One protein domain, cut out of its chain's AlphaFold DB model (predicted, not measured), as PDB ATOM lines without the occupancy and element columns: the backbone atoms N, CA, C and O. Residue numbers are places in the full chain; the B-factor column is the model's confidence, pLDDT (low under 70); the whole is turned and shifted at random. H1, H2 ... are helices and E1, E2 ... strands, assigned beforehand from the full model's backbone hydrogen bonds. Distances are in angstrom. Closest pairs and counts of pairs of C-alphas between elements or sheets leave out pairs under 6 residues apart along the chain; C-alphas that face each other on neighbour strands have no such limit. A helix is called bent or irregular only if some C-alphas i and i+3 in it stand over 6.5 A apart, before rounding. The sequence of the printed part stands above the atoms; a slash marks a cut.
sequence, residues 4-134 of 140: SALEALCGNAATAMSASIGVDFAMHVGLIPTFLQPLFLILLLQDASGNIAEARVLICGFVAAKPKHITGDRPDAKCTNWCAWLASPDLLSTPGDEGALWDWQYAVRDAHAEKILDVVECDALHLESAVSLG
ATOM      1  N   SER A   4     -41.031  26.475  16.811       72.56
ATOM      2  CA  SER A   4     -40.239  25.320  16.378       72.56
ATOM      3  C   SER A   4     -39.128  24.970  17.372       72.56
ATOM      4  O   SER A   4     -38.923  23.800  17.690       72.56
ATOM      5  N   ALA A   5     -38.469  25.979  17.949       71.50
ATOM      6  CA  ALA A   5     -37.491  25.784  19.015       71.50
ATOM      7  C   ALA A   5     -38.137  25.232  20.297       71.50
ATOM      8  O   ALA A   5     -37.550  24.391  20.976       71.50
ATOM      9  N   LEU A   6     -39.361  25.666  20.618       76.50
ATOM     10  CA  LEU A   6     -40.117  25.138  21.754       76.50
ATOM     11  C   LEU A   6     -40.534  23.674  21.536       76.50
ATOM     12  O   LEU A   6     -40.442  22.872  22.459       76.50
ATOM     13  N   GLU A   7     -40.967  23.316  20.328       78.50
ATOM     14  CA  GLU A   7     -41.340  21.941  19.982       78.50
ATOM     15  C   GLU A   7     -40.141  20.985  20.062       78.50
ATOM     16  O   GLU A   7     -40.235  19.936  20.701       78.50
ATOM     17  N   ALA A   8     -38.991  21.384  19.509       77.31
ATOM     18  CA  ALA A   8     -37.752  20.615  19.602       77.31
ATOM     19  C   ALA A   8     -37.294  20.433  21.058       77.31
ATOM     20  O   ALA A   8     -36.930  19.331  21.467       77.31
ATOM     21  N   LEU A   9     -37.374  21.496  21.865       79.19
ATOM     22  CA  LEU A   9     -37.059  21.442  23.289       79.19
ATOM     23  C   LEU A   9     -37.971  20.463  24.037       79.19
ATOM     24  O   LEU A   9     -37.485  19.658  24.828       79.19
ATOM     25  N   CYS A  10     -39.279  20.512  23.786       80.25
ATOM     26  CA  CYS A  10     -40.242  19.592  24.388       80.25
ATOM     27  C   CYS A  10     -39.965  18.137  23.989       80.25
ATOM     28  O   CYS A  10     -40.027  17.258  24.848       80.25
ATOM     29  N   GLY A  11     -39.627  17.883  22.721       79.19
ATOM     30  CA  GLY A  11     -39.239  16.556  22.237       79.19
ATOM     31  C   GLY A  11     -37.983  16.032  22.935       79.19
ATOM     32  O   GLY A  11     -38.008  14.955  23.527       79.19
ATOM     33  N   ASN A  12     -36.917  16.835  22.966       77.56
ATOM     34  CA  ASN A  12     -35.666  16.471  23.635       77.56
ATOM     35  C   ASN A  12     -35.867  16.262  25.143       77.56
ATOM     36  O   ASN A  12     -35.338  15.309  25.714       77.56
ATOM     37  N   ALA A  13     -36.667  17.109  25.797       78.88
ATOM     38  CA  ALA A  13     -37.003  16.946  27.206       78.88
ATOM     39  C   ALA A  13     -37.804  15.658  27.452       78.88
ATOM     40  O   ALA A  13     -37.526  14.945  28.410       78.88
ATOM     41  N   ALA A  14     -38.767  15.317  26.592       77.38
ATOM     42  CA  ALA A  14     -39.522  14.070  26.711       77.38
ATOM     43  C   ALA A  14     -38.611  12.836  26.607       77.38
ATOM     44  O   ALA A  14     -38.731  11.925  27.427       77.38
ATOM     45  N   THR A  15     -37.651  12.842  25.678       74.00
ATOM     46  CA  THR A  15     -36.626  11.791  25.554       74.00
ATOM     47  C   THR A  15     -35.746  11.703  26.808       74.00
ATOM     48  O   THR A  15     -35.435  10.607  27.276       74.00
ATOM     49  N   ALA A  16     -35.400  12.847  27.407       70.62
ATOM     50  CA  ALA A  16     -34.619  12.929  28.641       70.62
ATOM     51  C   ALA A  16     -35.347  12.354  29.867       70.62
ATOM     52  O   ALA A  16     -34.732  11.761  30.750       70.62
ATOM     53  N   MET A  17     -36.663  12.560  29.947       70.88
ATOM     54  CA  MET A  17     -37.490  12.269  31.122       70.88
ATOM     55  C   MET A  17     -37.966  10.807  31.182       70.88
ATOM     56  O   MET A  17     -39.061  10.523  31.671       70.88
ATOM     57  N   SER A  18     -37.170   9.844  30.704       68.06
ATOM     58  CA  SER A  18     -37.546   8.436  30.858       68.06
ATOM     59  C   SER A  18     -37.376   7.992  32.317       68.06
ATOM     60  O   SER A  18     -36.305   8.112  32.916       68.06
ATOM     61  N   ALA A  19     -38.443   7.450  32.909       57.62
ATOM     62  CA  ALA A  19     -38.417   6.942  34.282       57.62
ATOM     63  C   ALA A  19     -37.374   5.824  34.483       57.62
ATOM     64  O   ALA A  19     -36.880   5.644  35.596       57.62
ATOM     65  N   SER A  20     -37.000   5.110  33.413       63.41
ATOM     66  CA  SER A  20     -35.930   4.109  33.417       63.41
ATOM     67  C   SER A  20     -34.573   4.697  33.791       63.41
ATOM     68  O   SER A  20     -33.859   4.060  34.549       63.41
ATOM     69  N   ILE A  21     -34.245   5.930  33.388       69.31
ATOM     70  CA  ILE A  21     -32.932   6.532  33.684       69.31
ATOM     71  C   ILE A  21     -32.707   6.673  35.193       69.31
ATOM     72  O   ILE A  21     -31.647   6.313  35.698       69.31
ATOM     73  N   GLY A  22     -33.715   7.142  35.936       67.75
ATOM     74  CA  GLY A  22     -33.617   7.262  37.394       67.75
ATOM     75  C   GLY A  22     -33.484   5.904  38.097       67.75
ATOM     76  O   GLY A  22     -32.751   5.788  39.080       67.75
ATOM     77  N   VAL A  23     -34.157   4.871  37.577       67.38
ATOM     78  CA  VAL A  23     -34.051   3.486  38.075       67.38
ATOM     79  C   VAL A  23     -32.662   2.920  37.787       67.38
ATOM     80  O   VAL A  23     -31.995   2.450  38.707       67.38
ATOM     81  N   ASP A  24     -32.229   2.976  36.529       72.31
ATOM     82  CA  ASP A  24     -30.969   2.418  36.040       72.31
ATOM     83  C   ASP A  24     -29.786   3.061  36.751       72.31
ATOM     84  O   ASP A  24     -28.882   2.362  37.209       72.31
ATOM     85  N   PHE A  25     -29.843   4.380  36.942       72.81
ATOM     86  CA  PHE A  25     -28.883   5.106  37.751       72.81
ATOM     87  C   PHE A  25     -28.841   4.579  39.188       72.81
ATOM     88  O   PHE A  25     -27.777   4.181  39.662       72.81
ATOM     89  N   ALA A  26     -29.988   4.547  39.880       71.06
ATOM     90  CA  ALA A  26     -30.045   4.119  41.276       71.06
ATOM     91  C   ALA A  26     -29.483   2.699  41.440       71.06
ATOM     92  O   ALA A  26     -28.678   2.462  42.338       71.06
ATOM     93  N   MET A  27     -29.824   1.787  40.525       71.81
ATOM     94  CA  MET A  27     -29.254   0.440  40.491       71.81
ATOM     95  C   MET A  27     -27.739   0.452  40.242       71.81
ATOM     96  O   MET A  27     -27.009  -0.247  40.944       71.81
ATOM     97  N   HIS A  28     -27.256   1.250  39.283       75.88
ATOM     98  CA  HIS A  28     -25.837   1.344  38.928       75.88
ATOM     99  C   HIS A  28     -24.965   1.808  40.101       75.88
ATOM    100  O   HIS A  28     -23.886   1.260  40.321       75.88
ATOM    101  N   VAL A  29     -25.440   2.771  40.897       70.44
ATOM    102  CA  VAL A  29     -24.715   3.276  42.079       70.44
ATOM    103  C   VAL A  29     -25.039   2.518  43.376       70.44
ATOM    104  O   VAL A  29     -24.634   2.941  44.459       70.44
ATOM    105  N   GLY A  30     -25.751   1.389  43.290       71.00
ATOM    106  CA  GLY A  30     -26.053   0.524  44.437       71.00
ATOM    107  C   GLY A  30     -27.051   1.120  45.437       71.00
ATOM    108  O   GLY A  30     -27.054   0.743  46.610       71.00
ATOM    109  N   LEU A  31     -27.884   2.059  44.992       72.50
ATOM    110  CA  LEU A  31     -28.974   2.637  45.767       72.50
ATOM    111  C   LEU A  31     -30.260   1.839  45.543       72.50
ATOM    112  O   LEU A  31     -30.505   1.283  44.475       72.50
ATOM    113  N   ILE A  32     -31.110   1.798  46.567       66.88
ATOM    114  CA  ILE A  32     -32.447   1.223  46.448       66.88
ATOM    115  C   ILE A  32     -33.386   2.375  46.076       66.88
ATOM    116  O   ILE A  32     -33.654   3.227  46.936       66.88
ATOM    117  N   PRO A  33     -33.897   2.435  44.831       60.56
ATOM    118  CA  PRO A  33     -34.899   3.423  44.475       60.56
ATOM    119  C   PRO A  33     -36.131   3.148  45.322       60.56
ATOM    120  O   PRO A  33     -36.801   2.126  45.162       60.56
ATOM    121  N   THR A  34     -36.412   4.030  46.276       58.94
ATOM    122  CA  THR A  34     -37.525   3.798  47.183       58.94
ATOM    123  C   THR A  34     -38.675   4.693  46.782       58.94
ATOM    124  O   THR A  34     -38.823   5.791  47.289       58.94
ATOM    125  N   PHE A  35     -39.475   4.171  45.849       54.66
ATOM    126  CA  PHE A  35     -40.682   4.786  45.288       54.66
ATOM    127  C   PHE A  35     -40.378   6.074  44.519       54.66
ATOM    128  O   PHE A  35     -40.588   7.191  44.972       54.66
ATOM    129  N   LEU A  36     -39.859   5.855  43.311       56.19
ATOM    130  CA  LEU A  36     -39.559   6.854  42.293       56.19
ATOM    131  C   LEU A  36     -40.830   7.604  41.867       56.19
ATOM    132  O   LEU A  36     -41.456   7.265  40.865       56.19
ATOM    133  N   GLN A  37     -41.183   8.654  42.598       63.91
ATOM    134  CA  GLN A  37     -41.861   9.819  42.034       63.91
ATOM    135  C   GLN A  37     -40.799  10.894  41.780       63.91
ATOM    136  O   GLN A  37     -40.713  11.853  42.548       63.91
ATOM    137  N   PRO A  38     -39.915  10.709  40.778       75.06
ATOM    138  CA  PRO A  38     -38.945  11.730  40.443       75.06
ATOM    139  C   PRO A  38     -39.685  13.013  40.080       75.06
ATOM    140  O   PRO A  38     -40.654  12.995  39.316       75.06
ATOM    141  N   LEU A  39     -39.211  14.124  40.626       83.88
ATOM    142  CA  LEU A  39     -39.619  15.428  40.149       83.88
ATOM    143  C   LEU A  39     -38.721  15.787  38.970       83.88
ATOM    144  O   LEU A  39     -37.499  15.883  39.117       83.88
ATOM    145  N   PHE A  40     -39.345  15.968  37.812       84.75
ATOM    146  CA  PHE A  40     -38.681  16.449  36.613       84.75
ATOM    147  C   PHE A  40     -38.788  17.968  36.548       84.75
ATOM    148  O   PHE A  40     -39.880  18.523  36.675       84.75
ATOM    149  N   LEU A  41     -37.660  18.632  36.331       85.69
ATOM    150  CA  LEU A  41     -37.589  20.076  36.138       85.69
ATOM    151  C   LEU A  41     -36.963  20.356  34.778       85.69
ATOM    152  O   LEU A  41     -35.983  19.713  34.408       85.69
ATOM    153  N   ILE A  42     -37.491  21.345  34.066       85.81
ATOM    154  CA  ILE A  42     -36.827  21.921  32.897       85.81
ATOM    155  C   ILE A  42     -36.227  23.248  33.340       85.81
ATOM    156  O   ILE A  42     -36.954  24.165  33.719       85.81
ATOM    157  N   LEU A  43     -34.903  23.342  33.300       85.50
ATOM    158  CA  LEU A  43     -34.185  24.580  33.551       85.50
ATOM    159  C   LEU A  43     -33.900  25.283  32.235       85.50
ATOM    160  O   LEU A  43     -33.359  24.674  31.316       85.50
ATOM    161  N   LEU A  44     -34.244  26.567  32.173       85.75
ATOM    162  CA  LEU A  44     -33.983  27.448  31.041       85.75
ATOM    163  C   LEU A  44     -33.067  28.564  31.527       85.75
ATOM    164  O   LEU A  44     -33.496  29.418  32.302       85.75
ATOM    165  N   LEU A  45     -31.815  28.554  31.086       83.12
ATOM    166  CA  LEU A  45     -30.883  29.627  31.397       83.12
ATOM    167  C   LEU A  45     -30.926  30.687  30.315       83.12
ATOM    168  O   LEU A  45     -30.890  30.369  29.125       83.12
ATOM    169  N   GLN A  46     -30.961  31.946  30.737       84.19
ATOM    170  CA  GLN A  46     -30.938  33.084  29.831       84.19
ATOM    171  C   GLN A  46     -29.546  33.716  29.763       84.19
ATOM    172  O   GLN A  46     -28.825  33.764  30.759       84.19
ATOM    173  N   ASP A  47     -29.176  34.221  28.588       82.94
ATOM    174  CA  ASP A  47     -28.023  35.100  28.423       82.94
ATOM    175  C   ASP A  47     -28.299  36.509  28.986       82.94
ATOM    176  O   ASP A  47     -29.409  36.848  29.402       82.94
ATOM    177  N   ALA A  48     -27.283  37.379  28.957       84.75
ATOM    178  CA  ALA A  48     -27.406  38.771  29.400       84.75
ATOM    179  C   ALA A  48     -28.425  39.600  28.587       84.75
ATOM    180  O   ALA A  48     -28.799  40.694  29.008       84.75
ATOM    181  N   SER A  49     -28.859  39.101  27.426       87.00
ATOM    182  CA  SER A  49     -29.870  39.724  26.567       87.00
ATOM    183  C   SER A  49     -31.279  39.164  26.814       87.00
ATOM    184  O   SER A  49     -32.225  39.614  26.170       87.00
ATOM    185  N   GLY A  50     -31.436  38.205  27.736       81.81
ATOM    186  CA  GLY A  50     -32.708  37.560  28.065       81.81
ATOM    187  C   GLY A  50     -33.116  36.428  27.115       81.81
ATOM    188  O   GLY A  50     -34.242  35.935  27.203       81.81
ATOM    189  N   ASN A  51     -32.241  35.999  26.200       83.56
ATOM    190  CA  ASN A  51     -32.515  34.862  25.317       83.56
ATOM    191  C   ASN A  51     -32.141  33.556  26.007       83.56
ATOM    192  O   ASN A  51     -31.148  33.510  26.722       83.56
ATOM    193  N   ILE A  52     -32.887  32.477  25.754       84.00
ATOM    194  CA  ILE A  52     -32.517  31.155  26.275       84.00
ATOM    195  C   ILE A  52     -31.213  30.709  25.607       84.00
ATOM    196  O   ILE A  52     -31.174  30.536  24.390       84.00
ATOM    197  N   ALA A  53     -30.177  30.532  26.419       84.50
ATOM    198  CA  ALA A  53     -28.847  30.114  26.002       84.50
ATOM    199  C   ALA A  53     -28.598  28.623  26.260       84.50
ATOM    200  O   ALA A  53     -27.919  27.982  25.467       84.50
ATOM    201  N   GLU A  54     -29.175  28.071  27.332       85.25
ATOM    202  CA  GLU A  54     -29.104  26.641  27.654       85.25
ATOM    203  C   GLU A  54     -30.458  26.139  28.148       85.25
ATOM    204  O   GLU A  54     -31.202  26.866  28.819       85.25
ATOM    205  N   ALA A  55     -30.756  24.870  27.870       85.62
ATOM    206  CA  ALA A  55     -31.900  24.187  28.452       85.62
ATOM    207  C   ALA A  55     -31.514  22.795  28.949       85.62
ATOM    208  O   ALA A  55     -30.844  22.050  28.243       85.62
ATOM    209  N   ARG A  56     -31.935  22.411  30.156       86.25
ATOM    210  CA  ARG A  56     -31.591  21.107  30.750       86.25
ATOM    211  C   ARG A  56     -32.779  20.473  31.448       86.25
ATOM    212  O   ARG A  56     -33.621  21.179  31.998       86.25
ATOM    213  N   VAL A  57     -32.802  19.146  31.488       86.38
ATOM    214  CA  VAL A  57     -33.682  18.380  32.373       86.38
ATOM    215  C   VAL A  57     -32.935  18.047  33.655       86.38
ATOM    216  O   VAL A  57     -31.807  17.554  33.617       86.38
ATOM    217  N   LEU A  58     -33.589  18.277  34.790       85.06
ATOM    218  CA  LEU A  58     -33.186  17.732  36.077       85.06
ATOM    219  C   LEU A  58     -34.188  16.695  36.557       85.06
ATOM    220  O   LEU A  58     -35.395  16.870  36.412       85.06
ATOM    221  N   ILE A  59     -33.670  15.664  37.204       85.69
ATOM    222  CA  ILE A  59     -34.437  14.648  37.911       85.69
ATOM    223  C   ILE A  59     -33.991  14.705  39.379       85.69
ATOM    224  O   ILE A  59     -32.839  14.375  39.654       85.69
ATOM    225  N   CYS A  60     -34.855  15.120  40.318       85.44
ATOM    226  CA  CYS A  60     -34.612  14.936  41.767       85.44
ATOM    227  C   CYS A  60     -35.497  13.819  42.302       85.44
ATOM    228  O   CYS A  60     -36.689  13.733  41.997       85.44
ATOM    229  N   GLY A  61     -34.903  12.964  43.125       85.44
ATOM    230  CA  GLY A  61     -35.606  11.896  43.815       85.44
ATOM    231  C   GLY A  61     -34.945  11.546  45.138       85.44
ATOM    232  O   GLY A  61     -33.724  11.624  45.278       85.44
ATOM    233  N   PHE A  62     -35.750  11.122  46.110       85.81
ATOM    234  CA  PHE A  62     -35.222  10.556  47.346       85.81
ATOM    235  C   PHE A  62     -34.500   9.232  47.083       85.81
ATOM    236  O   PHE A  62     -34.958   8.402  46.292       85.81
ATOM    237  N   VAL A  63     -33.384   9.013  47.778       83.00
ATOM    238  CA  VAL A  63     -32.573   7.800  47.639       83.00
ATOM    239  C   VAL A  63     -32.186   7.221  48.990       83.00
ATOM    240  O   VAL A  63     -31.865   7.932  49.933       83.00
ATOM    241  N   ALA A  64     -32.152   5.892  49.083       83.62
ATOM    242  CA  ALA A  64     -31.713   5.205  50.287       83.62
ATOM    243  C   ALA A  64     -30.703   4.108  49.971       83.62
ATOM    244  O   ALA A  64     -30.867   3.318  49.045       83.62
ATOM    245  N   ALA A  65     -29.697   3.991  50.836       80.19
ATOM    246  CA  ALA A  65     -28.789   2.847  50.820       80.19
ATOM    247  C   ALA A  65     -29.408   1.579  51.445       80.19
ATOM    248  O   ALA A  65     -28.949   0.471  51.180       80.19
ATOM    249  N   LYS A  66     -30.399   1.715  52.342       83.81
ATOM    250  CA  LYS A  66     -31.010   0.594  53.083       83.81
ATOM    251  C   LYS A  66     -32.501   0.842  53.333       83.81
ATOM    252  O   LYS A  66     -32.848   1.983  53.632       83.81
ATOM    253  N   PRO A  67     -33.348  -0.210  53.380       84.25
ATOM    254  CA  PRO A  67     -34.786  -0.079  53.644       84.25
ATOM    255  C   PRO A  67     -35.134   0.686  54.931       84.25
ATOM    256  O   PRO A  67     -36.100   1.433  54.977       84.25
ATOM    257  N   LYS A  68     -34.311   0.546  55.977       86.62
ATOM    258  CA  LYS A  68     -34.514   1.220  57.270       86.62
ATOM    259  C   LYS A  68     -34.315   2.742  57.244       86.62
ATOM    260  O   LYS A  68     -34.590   3.388  58.245       86.62
ATOM    261  N   HIS A  69     -33.738   3.293  56.175       85.75
ATOM    262  CA  HIS A  69     -33.558   4.740  56.038       85.75
ATOM    263  C   HIS A  69     -34.787   5.424  55.439       85.75
ATOM    264  O   HIS A  69     -34.835   6.649  55.386       85.75
ATOM    265  N   ILE A  70     -35.749   4.639  54.953       86.19
ATOM    266  CA  ILE A  70     -36.980   5.162  54.386       86.19
ATOM    267  C   ILE A  70     -37.979   5.370  55.504       86.19
ATOM    268  O   ILE A  70     -38.210   4.489  56.334       86.19
ATOM    269  N   THR A  71     -38.571   6.550  55.482       85.56
ATOM    270  CA  THR A  71     -39.651   6.951  56.373       85.56
ATOM    271  C   THR A  71     -40.897   7.255  55.545       85.56
ATOM    272  O   THR A  71     -40.829   7.302  54.315       85.56
ATOM    273  N   GLY A  72     -42.043   7.391  56.208       83.38
ATOM    274  CA  GLY A  72     -43.345   7.481  55.548       83.38
ATOM    275  C   GLY A  72     -44.007   6.113  55.359       83.38
ATOM    276  O   GLY A  72     -43.357   5.085  55.157       83.38
ATOM    277  N   ASP A  73     -45.330   6.093  55.466       78.81
ATOM    278  CA  ASP A  73     -46.163   4.888  55.450       78.81
ATOM    279  C   ASP A  73     -46.907   4.683  54.121       78.81
ATOM    280  O   ASP A  73     -47.338   3.569  53.811       78.81
ATOM    281  N   ARG A  74     -47.003   5.730  53.296       71.38
ATOM    282  CA  ARG A  74     -47.675   5.715  51.993       71.38
ATOM    283  C   ARG A  74     -46.685   5.873  50.836       71.38
ATOM    284  O   ARG A  74     -45.697   6.583  50.994       71.38
ATOM    285  N   PRO A  75     -46.907   5.227  49.674       69.00
ATOM    286  CA  PRO A  75     -45.990   5.301  48.531       69.00
ATOM    287  C   PRO A  75     -45.646   6.721  48.059       69.00
ATOM    288  O   PRO A  75     -44.509   6.948  47.668       69.00
ATOM    289  N   ASP A  76     -46.602   7.646  48.122       68.81
ATOM    290  CA  ASP A  76     -46.497   9.064  47.743       68.81
ATOM    291  C   ASP A  76     -45.886   9.960  48.833       68.81
ATOM    292  O   ASP A  76     -45.557  11.115  48.585       68.81
ATOM    293  N   ALA A  77     -45.732   9.429  50.046       73.94
ATOM    294  CA  ALA A  77     -45.186  10.138  51.200       73.94
ATOM    295  C   ALA A  77     -43.871   9.518  51.695       73.94
ATOM    296  O   ALA A  77     -43.432   9.802  52.809       73.94
ATOM    297  N   LYS A  78     -43.260   8.625  50.905       81.94
ATOM    298  CA  LYS A  78     -41.968   8.035  51.252       81.94
ATOM    299  C   LYS A  78     -40.859   9.041  51.019       81.94
ATOM    300  O   LYS A  78     -40.702   9.567  49.920       81.94
ATOM    301  N   CYS A  79     -40.055   9.240  52.047       84.19
ATOM    302  CA  CYS A  79     -38.909  10.128  52.008       84.19
ATOM    303  C   CYS A  79     -37.710   9.508  52.724       84.19
ATOM    304  O   CYS A  79     -37.794   8.476  53.404       84.19
ATOM    305  N   THR A  80     -36.563  10.140  52.522       86.06
ATOM    306  CA  THR A  80     -35.281   9.758  53.109       86.06
ATOM    307  C   THR A  80     -34.511  11.032  53.412       86.06
ATOM    308  O   THR A  80     -34.801  12.064  52.814       86.06
ATOM    309  N   ASN A  81     -33.466  10.939  54.231       86.81
ATOM    310  CA  ASN A  81     -32.571  12.068  54.472       86.81
ATOM    311  C   ASN A  81     -31.692  12.419  53.258       86.81
ATOM    312  O   ASN A  81     -30.750  13.170  53.420       86.81
ATOM    313  N   TRP A  82     -31.905  11.872  52.055       85.06
ATOM    314  CA  TRP A  82     -31.052  12.183  50.904       85.06
ATOM    315  C   TRP A  82     -31.852  12.370  49.608       85.06
ATOM    316  O   TRP A  82     -32.670  11.515  49.273       85.06
ATOM    317  N   CYS A  83     -31.589  13.442  48.841       85.44
ATOM    318  CA  CYS A  83     -32.020  13.545  47.429       85.44
ATOM    319  C   CYS A  83     -30.815  13.343  46.501       85.44
ATOM    320  O   CYS A  83     -29.744  13.921  46.709       85.44
ATOM    321  N   ALA A  84     -31.024  12.532  45.463       83.06
ATOM    322  CA  ALA A  84     -30.179  12.443  44.284       83.06
ATOM    323  C   ALA A  84     -30.705  13.357  43.177       83.06
ATOM    324  O   ALA A  84     -31.899  13.363  42.887       83.06
ATOM    325  N   TRP A  85     -29.789  14.056  42.523       85.38
ATOM    326  CA  TRP A  85     -30.037  14.926  41.385       85.38
ATOM    327  C   TRP A  85     -29.329  14.366  40.162       85.38
ATOM    328  O   TRP A  85     -28.130  14.101  40.233       85.38
ATOM    329  N   LEU A  86     -30.053  14.214  39.056       82.94
ATOM    330  CA  LEU A  86     -29.502  13.870  37.747       82.94
ATOM    331  C   LEU A  86     -29.763  15.025  36.790       82.94
ATOM    332  O   LEU A  86     -30.908  15.445  36.649       82.94
ATOM    333  N   ALA A  87     -28.722  15.530  36.140       84.12
ATOM    334  CA  ALA A  87     -28.814  16.615  35.175       84.12
ATOM    335  C   ALA A  87     -28.440  16.129  33.776       84.12
ATOM    336  O   ALA A  87     -27.407  15.478  33.593       84.12
ATOM    337  N   SER A  88     -29.278  16.459  32.795       83.56
ATOM    338  CA  SER A  88     -29.011  16.146  31.398       83.56
ATOM    339  C   SER A  88     -27.888  17.030  30.836       83.56
ATOM    340  O   SER A  88     -27.581  18.102  31.385       83.56
ATOM    341  N   PRO A  89     -27.321  16.647  29.681       81.81
ATOM    342  CA  PRO A  89     -26.658  17.587  28.786       81.81
ATOM    343  C   PRO A  89     -27.579  18.758  28.404       81.81
ATOM    344  O   PRO A  89     -28.794  18.717  28.631       81.81
ATOM    345  N   ASP A  90     -27.003  19.802  27.809       85.50
ATOM    346  CA  ASP A  90     -27.788  20.899  27.242       85.50
ATOM    347  C   ASP A  90     -28.593  20.411  26.026       85.50
ATOM    348  O   ASP A  90     -28.041  19.936  25.032       85.50
ATOM    349  N   LEU A  91     -29.913  20.530  26.128       82.81
ATOM    350  CA  LEU A  91     -30.910  20.069  25.166       82.81
ATOM    351  C   LEU A  91     -30.935  20.919  23.894       82.81
ATOM    352  O   LEU A  91     -31.497  20.480  22.891       82.81
ATOM    353  N   LEU A  92     -30.389  22.141  23.943       83.31
ATOM    354  CA  LEU A  92     -30.302  23.017  22.774       83.31
ATOM    355  C   LEU A  92     -29.110  22.657  21.885       83.31
ATOM    356  O   LEU A  92     -29.196  22.786  20.665       83.31
ATOM    357  N   SER A  93     -28.011  22.192  22.483       80.44
ATOM    358  CA  SER A  93     -26.805  21.761  21.765       80.44
ATOM    359  C   SER A  93     -26.730  20.255  21.508       80.44
ATOM    360  O   SER A  93     -25.977  19.830  20.630       80.44
ATOM    361  N   THR A  94     -27.521  19.447  22.220       72.69
ATOM    362  CA  THR A  94     -27.537  17.985  22.087       72.69
ATOM    363  C   THR A  94     -28.867  17.525  21.481       72.69
ATOM    364  O   THR A  94     -29.864  17.458  22.202       72.69
ATOM    365  N   PRO A  95     -28.930  17.211  20.172       65.25
ATOM    366  CA  PRO A  95     -30.137  16.645  19.581       65.25
ATOM    367  C   PRO A  95     -30.431  15.281  20.218       65.25
ATOM    368  O   PRO A  95     -29.555  14.418  20.297       65.25
ATOM    369  N   GLY A  96     -31.651  15.107  20.727       62.16
ATOM    370  CA  GLY A  96     -32.068  13.873  21.375       62.16
ATOM    371  C   GLY A  96     -32.569  12.855  20.361       62.16
ATOM    372  O   GLY A  96     -33.727  12.924  19.959       62.16
ATOM    373  N   ASP A  97     -31.735  11.886  19.994       63.69
ATOM    374  CA  ASP A  97     -32.218  10.676  19.324       63.69
ATOM    375  C   ASP A  97     -32.878   9.742  20.356       63.69
ATOM    376  O   ASP A  97     -32.391   9.591  21.484       63.69
ATOM    377  N   GLU A  98     -33.984   9.088  19.987       57.12
ATOM    378  CA  GLU A  98     -34.579   8.032  20.815       57.12
ATOM    379  C   GLU A  98     -33.531   6.945  21.112       57.12
ATOM    380  O   GLU A  98     -32.932   6.365  20.208       57.12
ATOM    381  N   GLY A  99     -33.307   6.658  22.397       55.00
ATOM    382  CA  GLY A  99     -32.328   5.658  22.835       55.00
ATOM    383  C   GLY A  99     -30.884   6.159  22.939       55.00
ATOM    384  O   GLY A  99     -29.986   5.352  23.182       55.00
ATOM    385  N   ALA A 100     -30.637   7.464  22.793       62.09
ATOM    386  CA  ALA A 100     -29.322   8.039  23.045       62.09
ATOM    387  C   ALA A 100     -28.879   7.813  24.506       62.09
ATOM    388  O   ALA A 100     -29.582   8.153  25.461       62.09
ATOM    389  N   LEU A 101     -27.681   7.247  24.679       63.97
ATOM    390  CA  LEU A 101     -27.021   7.116  25.977       63.97
ATOM    391  C   LEU A 101     -26.418   8.471  26.345       63.97
ATOM    392  O   LEU A 101     -25.329   8.817  25.895       63.97
ATOM    393  N   TRP A 102     -27.160   9.266  27.105       71.81
ATOM    394  CA  TRP A 102     -26.670  10.559  27.568       71.81
ATOM    395  C   TRP A 102     -25.736  10.397  28.762       71.81
ATOM    396  O   TRP A 102     -26.005   9.614  29.673       71.81
ATOM    397  N   ASP A 103     -24.671  11.196  28.785       72.94
ATOM    398  CA  ASP A 103     -23.816  11.336  29.958       72.94
ATOM    399  C   ASP A 103     -24.490  12.282  30.956       72.94
ATOM    400  O   ASP A 103     -24.431  13.510  30.839       72.94
ATOM    401  N   TRP A 104     -25.174  11.697  31.938       78.31
ATOM    402  CA  TRP A 104     -25.834  12.443  33.004       78.31
ATOM    403  C   TRP A 104     -24.829  12.888  34.064       78.31
ATOM    404  O   TRP A 104     -23.986  12.116  34.522       78.31
ATOM    405  N   GLN A 105     -24.961  14.136  34.506       79.50
ATOM    406  CA  GLN A 105     -24.265  14.618  35.696       79.50
ATOM    407  C   GLN A 105     -25.084  14.279  36.941       79.50
ATOM    408  O   GLN A 105     -26.312  14.263  36.889       79.50
ATOM    409  N   TYR A 106     -24.415  14.016  38.064       79.25
ATOM    410  CA  TYR A 106     -25.067  13.534  39.280       79.25
ATOM    411  C   TYR A 106     -24.533  14.192  40.552       79.25
ATOM    412  O   TYR A 106     -23.329  14.407  40.693       79.25
ATOM    413  N   ALA A 107     -25.431  14.421  41.513       81.62
ATOM    414  CA  ALA A 107     -25.093  14.790  42.884       81.62
ATOM    415  C   ALA A 107     -26.043  14.132  43.900       81.62
ATOM    416  O   ALA A 107     -27.226  13.952  43.625       81.62
ATOM    417  N   VAL A 108     -25.545  13.831  45.105       79.88
ATOM    418  CA  VAL A 108     -26.374  13.514  46.287       79.88
ATOM    419  C   VAL A 108     -26.162  14.581  47.325       79.88
ATOM    420  O   VAL A 108     -25.045  15.075  47.482       79.88
ATOM    421  N   ARG A 109     -27.205  14.854  48.096       81.31
ATOM    422  CA  ARG A 109     -27.093  15.656  49.305       81.31
ATOM    423  C   ARG A 109     -27.978  15.144  50.419       81.31
ATOM    424  O   ARG A 109     -28.893  14.362  50.169       81.31
ATOM    425  N   ASP A 110     -27.713  15.649  51.618       84.06
ATOM    426  CA  ASP A 110     -28.632  15.538  52.742       84.06
ATOM    427  C   ASP A 110     -29.876  16.399  52.470       84.06
ATOM    428  O   ASP A 110     -29.775  17.554  52.056       84.06
ATOM    429  N   ALA A 111     -31.051  15.806  52.620       80.62
ATOM    430  CA  ALA A 111     -32.343  16.411  52.360       80.62
ATOM    431  C   ALA A 111     -33.247  16.107  53.555       80.62
ATOM    432  O   ALA A 111     -33.876  15.056  53.632       80.62
ATOM    433  N   HIS A 112     -33.305  17.029  54.512       81.94
ATOM    434  CA  HIS A 112     -34.176  16.925  55.681       81.94
ATOM    435  C   HIS A 112     -35.580  17.462  55.372       81.94
ATOM    436  O   HIS A 112     -36.027  18.435  55.977       81.94
ATOM    437  N   ALA A 113     -36.265  16.850  54.407       84.56
ATOM    438  CA  ALA A 113     -37.594  17.274  53.975       84.56
ATOM    439  C   ALA A 113     -38.526  16.086  53.727       84.56
ATOM    440  O   ALA A 113     -38.095  14.993  53.357       84.56
ATOM    441  N   GLU A 114     -39.826  16.316  53.903       83.31
ATOM    442  CA  GLU A 114     -40.855  15.294  53.688       83.31
ATOM    443  C   GLU A 114     -41.269  15.179  52.218       83.31
ATOM    444  O   GLU A 114     -41.686  14.108  51.779       83.31
ATOM    445  N   LYS A 115     -41.138  16.259  51.439       85.50
ATOM    446  CA  LYS A 115     -41.509  16.298  50.021       85.50
ATOM    447  C   LYS A 115     -40.337  16.756  49.169       85.50
ATOM    448  O   LYS A 115     -39.612  17.676  49.533       85.50
ATOM    449  N   ILE A 116     -40.208  16.159  47.984       84.62
ATOM    450  CA  ILE A 116     -39.185  16.548  47.003       84.62
ATOM    451  C   ILE A 116     -39.353  18.016  46.592       84.62
ATOM    452  O   ILE A 116     -38.359  18.704  46.409       84.62
ATOM    453  N   LEU A 117     -40.589  18.517  46.491       85.75
ATOM    454  CA  LEU A 117     -40.832  19.914  46.129       85.75
ATOM    455  C   LEU A 117     -40.183  20.885  47.123       85.75
ATOM    456  O   LEU A 117     -39.510  21.814  46.693       85.75
ATOM    457  N   ASP A 118     -40.285  20.608  48.424       87.19
ATOM    458  CA  ASP A 118     -39.668  21.433  49.467       87.19
ATOM    459  C   ASP A 118     -38.133  21.458  49.303       87.19
ATOM    460  O   ASP A 118     -37.495  22.494  49.485       87.19
ATOM    461  N   VAL A 119     -37.538  20.333  48.884       85.19
ATOM    462  CA  VAL A 119     -36.100  20.219  48.577       85.19
ATOM    463  C   VAL A 119     -35.725  21.051  47.351       85.19
ATOM    464  O   VAL A 119     -34.657  21.650  47.322       85.19
ATOM    465  N   VAL A 120     -36.574  21.092  46.324       85.56
ATOM    466  CA  VAL A 120     -36.328  21.909  45.126       85.56
ATOM    467  C   VAL A 120     -36.452  23.396  45.440       85.56
ATOM    468  O   VAL A 120     -35.589  24.171  45.040       85.56
ATOM    469  N   GLU A 121     -37.497  23.796  46.163       86.25
ATOM    470  CA  GLU A 121     -37.756  25.197  46.508       86.25
ATOM    471  C   GLU A 121     -36.649  25.787  47.386       86.25
ATOM    472  O   GLU A 121     -36.185  26.894  47.113       86.25
ATOM    473  N   CYS A 122     -36.162  25.029  48.377       84.44
ATOM    474  CA  CYS A 122     -35.016  25.438  49.199       84.44
ATOM    475  C   CYS A 122     -33.758  25.718  48.366       84.44
ATOM    476  O   CYS A 122     -32.915  26.525  48.752       84.44
ATOM    477  N   ASP A 123     -33.632  25.057  47.219       79.25
ATOM    478  CA  ASP A 123     -32.405  25.024  46.439       79.25
ATOM    479  C   ASP A 123     -32.479  25.746  45.105       79.25
ATOM    480  O   ASP A 123     -31.482  25.787  44.388       79.25
ATOM    481  N   ALA A 124     -33.611  26.376  44.795       79.44
ATOM    482  CA  ALA A 124     -33.837  27.081  43.539       79.44
ATOM    483  C   ALA A 124     -32.678  28.033  43.172       79.44
ATOM    484  O   ALA A 124     -32.173  27.992  42.052       79.44
ATOM    485  N   LEU A 125     -32.178  28.809  44.140       71.06
ATOM    486  CA  LEU A 125     -31.063  29.748  43.939       71.06
ATOM    487  C   LEU A 125     -29.721  29.048  43.654       71.06
ATOM    488  O   LEU A 125     -28.899  29.530  42.868       71.06
ATOM    489  N   HIS A 126     -29.485  27.897  44.287       71.44
ATOM    490  CA  HIS A 126     -28.278  27.108  44.060       71.44
ATOM    491  C   HIS A 126     -28.334  26.371  42.724       71.44
ATOM    492  O   HIS A 126     -27.297  26.236  42.081       71.44
ATOM    493  N   LEU A 127     -29.522  25.951  42.280       71.69
ATOM    494  CA  LEU A 127     -29.725  25.305  40.983       71.69
ATOM    495  C   LEU A 127     -29.394  26.251  39.825       71.69
ATOM    496  O   LEU A 127     -28.725  25.839  38.887       71.69
ATOM    497  N   GLU A 128     -29.774  27.525  39.895       68.62
ATOM    498  CA  GLU A 128     -29.380  28.500  38.866       68.62
ATOM    499  C   GLU A 128     -27.851  28.670  38.805       68.62
ATOM    500  O   GLU A 128     -27.238  28.605  37.733       68.62
ATOM    501  N   SER A 129     -27.217  28.797  39.975       66.12
ATOM    502  CA  SER A 129     -25.761  28.944  40.095       66.12
ATOM    503  C   SER A 129     -25.014  27.700  39.600       66.12
ATOM    504  O   SER A 129     -24.025  27.813  38.875       66.12
ATOM    505  N   ALA A 130     -25.516  26.511  39.935       63.88
ATOM    506  CA  ALA A 130     -24.997  25.212  39.526       63.88
ATOM    507  C   ALA A 130     -24.805  25.075  38.028       63.88
ATOM    508  O   ALA A 130     -23.755  24.648  37.535       63.88
ATOM    509  N   VAL A 131     -25.864  25.442  37.317       64.56
ATOM    510  CA  VAL A 131     -25.946  25.267  35.880       64.56
ATOM    511  C   VAL A 131     -25.039  26.285  35.206       64.56
ATOM    512  O   VAL A 131     -24.257  25.904  34.341       64.56
ATOM    513  N   SER A 132     -25.057  27.542  35.672       60.31
ATOM    514  CA  SER A 132     -24.230  28.620  35.111       60.31
ATOM    515  C   SER A 132     -22.722  28.336  35.168       60.31
ATOM    516  O   SER A 132     -21.965  28.805  34.321       60.31
ATOM    517  N   LEU A 133     -22.273  27.547  36.149       56.00
ATOM    518  CA  LEU A 133     -20.866  27.185  36.326       56.00
ATOM    519  C   LEU A 133     -20.480  25.887  35.607       56.00
ATOM    520  O   LEU A 133     -19.301  25.521  35.606       56.00
ATOM    521  N   GLY A 134     -21.453  25.161  35.042       53.75
ATOM    522  CA  GLY A 134     -21.242  23.865  34.392       53.75
ATOM    523  C   GLY A 134     -20.661  22.788  35.317       53.75
ATOM    524  O   GLY A 134     -20.119  21.791  34.839       53.75
TER     525      GLY A 134
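What this domain is: This is residues 4 to 134 of the 140 residues of the protein "Hypothetical protein" of Polarella glacialis (UniProt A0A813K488). A twisted sheet of four strands curls round the kinked helix H3 on one face, while two shorter helices, H1 and H2, cover parts of the other face. The long hairpin E1 and E2 reaches toward one end of the domain, and the loop of residues 65 to 81 lies at the other. The printed part has 131 residues, with three named helices and four named strands in the order H1 H2 E1 E2 E3 E4 H3; the sheet order is E1 E2 E3 E4, all antiparallel, and the class is mixed, helices and strands. The whole is compact, with a radius of gyration of the C-alphas of 15.3 A and spans of 47 by 32 by 23 A.

How they stand to each other: The strands E1, residues 39 to 46, E2, residues 52 to 64, E3, residues 82 to 87, and E4, residues 105 to 110, form a meander, each strand the antiparallel neighbour of the one before. In the hairpin E1 and E2, N 41 and O 58 are 2.9 A apart, within hydrogen-bond range. In the hairpin E2 and E3, N 59 and O 86 are 2.8 A apart, and in the hairpin E3 and E4, N 85 and O 107 are 2.8 A apart, both within that range. Residues 32 to 33 also pair, antiparallel, with residues 63 to 64 of E2. The sheet curls round H3, residues 116 to 132, whose closest C-alphas to E2 are those of Ile 116 and Gly 61, 6.7 A apart. H3 is irregular, with C-alphas 122 and 125 7.9 A apart, and has a kink of 66 degrees near residue 123. On the opposite face, H1, residues 4 to 16, has a height over the sheet of 8.8 A; the C-alphas of Ala 13 and Val 57 of E2 are its closest to that strand, 6.3 A. H2, residues 19 to 28, is on the same face as H1, over E2 and E3, at a height over the sheet of 9.6 A; its closest C-alphas to E2 are Gly 22 and Ile 59, 7.4 A. H1 and H2 are apart. Each O i to N i+4 pair is within hydrogen-bond range in H1 and H2, and 10 of 13 in H3.

Where its parts are: E2 runs 35.4 A from C-alpha 52 at (-32.517, 31.155, 26.275) to C-alpha 64 at (-31.713, 5.205, 50.287). E1 is 22.2 A long, E4 17.6 A and E3 16.5 A. H1 begins at C-alpha 4, (-40.239, 25.320, 16.378), and is 18.3 A long; H2 is 14.5 A. H3 spans 22.6 A, ending at C-alpha 132, (-24.230, 28.620, 35.111).

The domain as a whole: The C-alphas farthest apart are those of Ser 49 and Lys 68, 49.5 A. The printed part has no cut. The links E2 to E3 and E3 to E4 are long, 17 residues each. Mean pLDDT of the printed part is 77.0; residues 18 to 23, 32 to 37, 75 to 76, 95 to 101 and 128 to 134 are under 70.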